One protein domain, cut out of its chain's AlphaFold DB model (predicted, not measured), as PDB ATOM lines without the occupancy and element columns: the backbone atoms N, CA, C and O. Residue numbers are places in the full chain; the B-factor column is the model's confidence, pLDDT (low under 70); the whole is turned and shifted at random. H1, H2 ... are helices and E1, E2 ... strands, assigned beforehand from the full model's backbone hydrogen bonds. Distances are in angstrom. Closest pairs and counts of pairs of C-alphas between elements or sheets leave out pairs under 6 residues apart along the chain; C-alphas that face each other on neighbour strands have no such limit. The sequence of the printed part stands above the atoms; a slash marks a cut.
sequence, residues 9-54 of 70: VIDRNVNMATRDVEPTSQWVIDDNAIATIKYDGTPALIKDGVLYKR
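AT A GLANCE: This is residues 9 to 54 of the 70 residues of an uncharacterized protein of Vibrio parahaemolyticus (UniProt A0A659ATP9). Two small strand hairpins, E1 with E2 and E3 with E4, sit at the two far ends of an open, bowed chain, like the tips of a wide U. Between them the chain makes the single short helix H1 near the bottom of the U and then a long link, residues 31 to 43, and there is no shared core. The printed part has 46 residues, with four named strands and one named helix in the order E1, E2, H1, E3, E4, and each two-stranded sheet is antiparallel. The class is mostly strand, though named elements hold 21 of the 46 residues. The whole is extended, with a radius of gyration of the C-alphas of 15.3 A and spans of 43 by 25 by 15 A.

IN THESE COORDINATES: E1 is residues 9 to 11, 6.5 A from first to last C-alpha, and begins with C-alpha 9 at (31.936, 38.190, 11.939). E2, residues 16 to 21, is the longest strand by residues and measures 13.2 A. H1 is residues 27 to 30, 4.8 A long, with C-alpha 27 at (44.781, 44.815, 12.823). E3 is residues 44 to 47, 9.7 A, and E4 is residues 50 to 53, 9.8 A, ending with C-alpha 53 at (51.683, 26.268, 30.205).

HOW THE PARTS SIT: E1 and E2 form a hairpin, antiparallel, with 146 degrees between their directions. C-alphas 10 and 17 face each other at 4.4 A, and N 11 and O 16, 2.8 A apart, are within hydrogen-bond range, as are N 18 and O 9 at 2.8 A. A tight link of 5 residues joins E2 to H1. H1 is too short for any pair of O i and N i+4 inside it, and its one pair of O i and N i+3 is not within range. E3 and E4 form the second hairpin, antiparallel at 158 degrees. Their C-alphas 44 and 53 face each other at 4.6 A, and N 45 and O 52 are within hydrogen-bond range at 2.9 A, as are N 52 and O 45 at 2.8 A. E1 and E2 are apart from both E3 and E4, and H1 is apart from E1 and E4.

THE WHOLE: The two C-alphas farthest apart, those of Asn 13 and Gly 49, are 45.2 A from each other. Residues 11 to 16, 30 to 41 and 46 to 51 stand free. The link from H1 to E3, 13 residues, is long, and the other links are tight. The printed part has no cut. The mean pLDDT of the printed part is 83.9, and residues 38 to 43 are under 70.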
ATOM      1  N   VAL A   9      33.310  37.956  11.490       95.88
ATOM      2  CA  VAL A   9      31.936  38.190  11.939       95.88
ATOM      3  C   VAL A   9      31.159  36.873  11.894       95.88
ATOM      4  O   VAL A   9      31.178  36.163  10.888       95.88
ATOM      5  N   ILE A  10      30.473  36.540  12.991       95.12
ATOM      6  CA  ILE A  10      29.614  35.353  13.091       95.12
ATOM      7  C   ILE A  10      28.179  35.744  12.739       95.12
ATOM      8  O   ILE A  10      27.567  36.536  13.461       95.12
ATOM      9  N   ASP A  11      27.627  35.141  11.686       95.56
ATOM     10  CA  ASP A  11      26.194  35.194  11.411       95.56
ATOM     11  C   ASP A  11      25.465  34.288  12.408       95.56
ATOM     12  O   ASP A  11      25.645  33.069  12.433       95.56
ATOM     13  N   ARG A  12      24.643  34.898  13.262       93.50
ATOM     14  CA  ARG A  12      23.913  34.207  14.333       93.50
ATOM     15  C   ARG A  12      22.627  33.535  13.860       93.50
ATOM     16  O   ARG A  12      22.080  32.738  14.613       93.50
ATOM     17  N   ASN A  13      22.159  33.818  12.645       96.31
ATOM     18  CA  ASN A  13      20.995  33.138  12.079       96.31
ATOM     19  C   ASN A  13      21.357  31.709  11.657       96.31
ATOM     20  O   ASN A  13      20.574  30.786  11.858       96.31
ATOM     21  N   VAL A  14      22.570  31.525  11.122       96.50
ATOM     22  CA  VAL A  14      23.092  30.222  10.664       96.50
ATOM     23  C   VAL A  14      24.208  29.657  11.549       96.50
ATOM     24  O   VAL A  14      24.634  28.524  11.353       96.50
ATOM     25  N   ASN A  15      24.676  30.421  12.541       92.62
ATOM     26  CA  ASN A  15      25.796  30.081  13.426       92.62
ATOM     27  C   ASN A  15      27.104  29.755  12.680       92.62
ATOM     28  O   ASN A  15      27.858  28.871  13.086       92.62
ATOM     29  N   MET A  16      27.393  30.492  11.603       95.69
ATOM     30  CA  MET A  16      28.611  30.331  10.803       95.69
ATOM     31  C   MET A  16      29.420  31.625  10.739       95.69
ATOM     32  O   MET A  16      28.885  32.726  10.852       95.69
ATOM     33  N   ALA A  17      30.733  31.488  10.560       95.69
ATOM     34  CA  ALA A  17      31.602  32.623  10.278       95.69
ATOM     35  C   ALA A  17      31.407  33.103   8.833       95.69
ATOM     36  O   ALA A  17      31.296  32.296   7.909       95.69
ATOM     37  N   THR A  18      31.389  34.419   8.654       96.31
ATOM     38  CA  THR A  18      31.382  35.083   7.347       96.31
ATOM     39  C   THR A  18      32.816  35.328   6.861       96.31
ATOM     40  O   THR A  18      33.783  34.958   7.527       96.31
ATOM     41  N   ARG A  19      32.964  35.945   5.682       95.75
ATOM     42  CA  ARG A  19      34.270  36.381   5.157       95.75
ATOM     43  C   ARG A  19      34.701  37.751   5.683       95.75
ATOM     44  O   ARG A  19      35.856  38.122   5.496       95.75
ATOM     45  N   ASP A  20      33.800  38.473   6.342       95.94
ATOM     46  CA  ASP A  20      34.066  39.815   6.837       95.94
ATOM     47  C   ASP A  20      34.839  39.751   8.154       95.94
ATOM     48  O   ASP A  20      34.507  38.990   9.071       95.94
ATOM     49  N   VAL A  21      35.891  40.559   8.251       94.69
ATOM     50  CA  VAL A  21      36.703  40.684   9.462       94.69
ATOM     51  C   VAL A  21      35.947  41.544  10.474       94.69
ATOM     52  O   VAL A  21      35.356  42.566  10.133       94.69
ATOM     53  N   GLU A  22      35.939  41.132  11.743       94.25
ATOM     54  CA  GLU A  22      35.396  41.957  12.823       94.25
ATOM     55  C   GLU A  22      36.202  43.270  12.892       94.25
ATOM     56  O   GLU A  22      37.420  43.201  13.063       94.25
ATOM     57  N   PRO A  23      35.565  44.457  12.839       92.81
ATOM     58  CA  PRO A  23      36.281  45.732  12.744       92.81
ATOM     59  C   PRO A  23      37.330  45.952  13.841       92.81
ATOM     60  O   PRO A  23      38.405  46.484  13.589       92.81
ATOM     61  N   THR A  24      37.070  45.487  15.068       91.44
ATOM     62  CA  THR A  24      38.038  45.598  16.177       91.44
ATOM     63  C   THR A  24      39.240  44.653  16.057       91.44
ATOM     64  O   THR A  24      40.181  44.751  16.841       91.44
ATOM     65  N   SER A  25      39.186  43.706  15.123       92.06
ATOM     66  CA  SER A  25      40.195  42.679  14.854       92.06
ATOM     67  C   SER A  25      40.921  42.905  13.522       92.06
ATOM     68  O   SER A  25      41.758  42.085  13.156       92.06
ATOM     69  N   GLN A  26      40.631  44.001  12.809       92.19
ATOM     70  CA  GLN A  26      41.198  44.305  11.490       92.19
ATOM     71  C   GLN A  26      42.738  44.342  11.491       92.19
ATOM     72  O   GLN A  26      43.373  43.840  10.567       92.19
ATOM     73  N   TRP A  27      43.332  44.802  12.595       88.31
ATOM     74  CA  TRP A  27      44.781  44.815  12.823       88.31
ATOM     75  C   TRP A  27      45.457  43.448  12.612       88.31
ATOM     76  O   TRP A  27      46.632  43.388  12.273       88.31
ATOM     77  N   VAL A  28      44.736  42.333  12.785       88.94
ATOM     78  CA  VAL A  28      45.291  40.987  12.566       88.94
ATOM     79  C   VAL A  28      45.669  40.770  11.099       88.94
ATOM     80  O   VAL A  28      46.619  40.048  10.814       88.94
ATOM     81  N   ILE A  29      44.923  41.373  10.172       89.19
ATOM     82  CA  ILE A  29      45.175  41.261   8.733       89.19
ATOM     83  C   ILE A  29      46.108  42.381   8.261       89.19
ATOM     84  O   ILE A  29      46.974  42.131   7.426       89.19
ATOM     85  N   ASP A  30      45.958  43.581   8.822       89.12
ATOM     86  CA  ASP A  30      46.683  44.771   8.371       89.12
ATOM     87  C   ASP A  30      48.150  44.805   8.862       89.12
ATOM     88  O   ASP A  30      49.040  45.180   8.101       89.12
ATOM     89  N   ASP A  31      48.436  44.369  10.100       76.44
ATOM     90  CA  ASP A  31      49.729  44.611  10.776       76.44
ATOM     91  C   ASP A  31      50.721  43.421  10.757       76.44
ATOM     92  O   ASP A  31      51.461  43.203  11.718       76.44
ATOM     93  N   ASN A  32      50.799  42.628   9.678       71.31
ATOM     94  CA  ASN A  32      51.700  41.453   9.581       71.31
ATOM     95  C   ASN A  32      51.619  40.513  10.804       71.31
ATOM     96  O   ASN A  32      52.639  40.004  11.286       71.31
ATOM     97  N   ALA A  33      50.420  40.290  11.353       81.94
ATOM     98  CA  ALA A  33      50.286  39.411  12.504       81.94
ATOM     99  C   ALA A  33      50.848  38.017  12.175       81.94
ATOM    100  O   ALA A  33      50.523  37.404  11.159       81.94
ATOM    101  N   ILE A  34      51.705  37.501  13.057       83.31
ATOM    102  CA  ILE A  34      52.339  36.198  12.857       83.31
ATOM    103  C   ILE A  34      51.362  35.114  13.306       83.31
ATOM    104  O   ILE A  34      51.083  34.956  14.499       83.31
ATOM    105  N   ALA A  35      50.849  34.342  12.348       81.62
ATOM    106  CA  ALA A  35      50.061  33.157  12.649       81.62
ATOM    107  C   ALA A  35      50.925  32.143  13.415       81.62
ATOM    108  O   ALA A  35      52.010  31.764  12.977       81.62
ATOM    109  N   THR A  36      50.434  31.688  14.568       76.69
ATOM    110  CA  THR A  36      51.109  30.665  15.374       76.69
ATOM    111  C   THR A  36      50.406  29.326  15.213       76.69
ATOM    112  O   THR A  36      49.176  29.248  15.198       76.69
ATOM    113  N   ILE A  37      51.190  28.254  15.103       72.50
ATOM    114  CA  ILE A  37      50.683  26.881  15.044       72.50
ATOM    115  C   ILE A  37      50.746  26.284  16.449       72.50
ATOM    116  O   ILE A  37      51.765  26.378  17.135       72.50
ATOM    117  N   LYS A  38      49.653  25.652  16.883       69.56
ATOM    118  CA  LYS A  38      49.628  24.835  18.102       69.56
ATOM    119  C   LYS A  38      49.828  23.376  17.714       69.56
ATOM    120  O   LYS A  38      48.963  22.812  17.054       69.56
ATOM    121  N   TYR A  39      50.941  22.777  18.128       67.75
ATOM    122  CA  TYR A  39      51.311  21.412  17.738       67.75
ATOM    123  C   TYR A  39      50.600  20.310  18.540       67.75
ATOM    124  O   TYR A  39      50.458  19.200  18.045       67.75
ATOM    125  N   ASP A  40      50.114  20.599  19.748       69.50
ATOM    126  CA  ASP A  40      49.548  19.598  20.665       69.50
ATOM    127  C   ASP A  40      48.175  20.003  21.238       69.50
ATOM    128  O   ASP A  40      47.655  19.370  22.154       69.50
ATOM    129  N   GLY A  41      47.591  21.100  20.739       65.69
ATOM    130  CA  GLY A  41      46.359  21.683  21.284       65.69
ATOM    131  C   GLY A  41      46.509  22.286  22.688       65.69
ATOM    132  O   GLY A  41      45.582  22.947  23.170       65.69
ATOM    133  N   THR A  42      47.672  22.144  23.334       66.56
ATOM    134  CA  THR A  42      47.951  22.759  24.625       66.56
ATOM    135  C   THR A  42      48.185  24.250  24.398       66.56
ATOM    136  O   THR A  42      49.035  24.647  23.601       66.56
ATOM    137  N   PRO A  43      47.451  25.142  25.084       65.75
ATOM    138  CA  PRO A  43      47.805  26.551  25.105       65.75
ATOM    139  C   PRO A  43      49.113  26.706  25.890       65.75
ATOM    140  O   PRO A  43      49.109  26.813  27.121       65.75
ATOM    141  N   ALA A  44      50.222  26.675  25.162       71.12
ATOM    142  CA  ALA A  44      51.571  26.798  25.670       71.12
ATOM    143  C   ALA A  44      52.347  27.853  24.871       71.12
ATOM    144  O   ALA A  44      52.130  28.026  23.674       71.12
ATOM    145  N   LEU A  45      53.236  28.566  25.556       74.94
ATOM    146  CA  LEU A  45      54.243  29.438  24.962       74.94
ATOM    147  C   LEU A  45      55.600  28.760  25.160       74.94
ATOM    148  O   LEU A  45      55.907  28.343  26.273       74.94
ATOM    149  N   ILE A  46      56.409  28.669  24.110       75.75
ATOM    150  CA  ILE A  46      57.825  28.314  24.231       75.75
ATOM    151  C   ILE A  46      58.616  29.607  24.075       75.75
ATOM    152  O   ILE A  46      58.478  30.289  23.060       75.75
ATOM    153  N   LYS A  47      59.408  29.963  25.084       81.50
ATOM    154  CA  LYS A  47      60.265  31.152  25.061       81.50
ATOM    155  C   LYS A  47      61.610  30.804  25.687       81.50
ATOM    156  O   LYS A  47      61.628  30.231  26.770       81.50
ATOM    157  N   ASP A  48      62.703  31.107  24.988       88.56
ATOM    158  CA  ASP A  48      64.079  30.837  25.437       88.56
ATOM    159  C   ASP A  48      64.306  29.366  25.851       88.56
ATOM    160  O   ASP A  48      64.972  29.063  26.834       88.56
ATOM    161  N   GLY A  49      63.682  28.427  25.126       85.56
ATOM    162  CA  GLY A  49      63.734  26.989  25.429       85.56
ATOM    163  C   GLY A  49      62.850  26.537  26.600       85.56
ATOM    164  O   GLY A  49      62.811  25.348  26.911       85.56
ATOM    165  N   VAL A  50      62.101  27.447  27.231       81.62
ATOM    166  CA  VAL A  50      61.235  27.161  28.383       81.62
ATOM    167  C   VAL A  50      59.770  27.042  27.958       81.62
ATOM    168  O   VAL A  50      59.230  27.908  27.268       81.62
ATOM    169  N   LEU A  51      59.104  25.970  28.406       77.38
ATOM    170  CA  LEU A  51      57.680  25.715  28.179       77.38
ATOM    171  C   LEU A  51      56.806  26.382  29.256       77.38
ATOM    172  O   LEU A  51      56.747  25.938  30.404       77.38
ATOM    173  N   TYR A  52      56.032  27.386  28.858       73.69
ATOM    174  CA  TYR A  52      55.040  28.068  29.686       73.69
ATOM    175  C   TYR A  52      53.642  27.523  29.385       73.69
ATOM    176  O   TYR A  52      53.048  27.822  28.350       73.69
ATOM    177  N   LYS A  53      53.074  26.744  30.308       70.75
ATOM    178  CA  LYS A  53      51.683  26.268  30.205       70.75
ATOM    179  C   LYS A  53      50.708  27.369  30.615       70.75
ATOM    180  O   LYS A  53      50.954  28.078  31.591       70.75
ATOM    181  N   ARG A  54      49.550  27.466  29.946       70.75
ATOM    182  CA  ARG A  54      48.464  28.358  30.381       70.75
ATOM    183  C   ARG A  54      48.110  28.075  31.836       70.75
ATOM    184  O   ARG A  54      47.595  27.006  32.169       70.75
TER     185      ARG A  54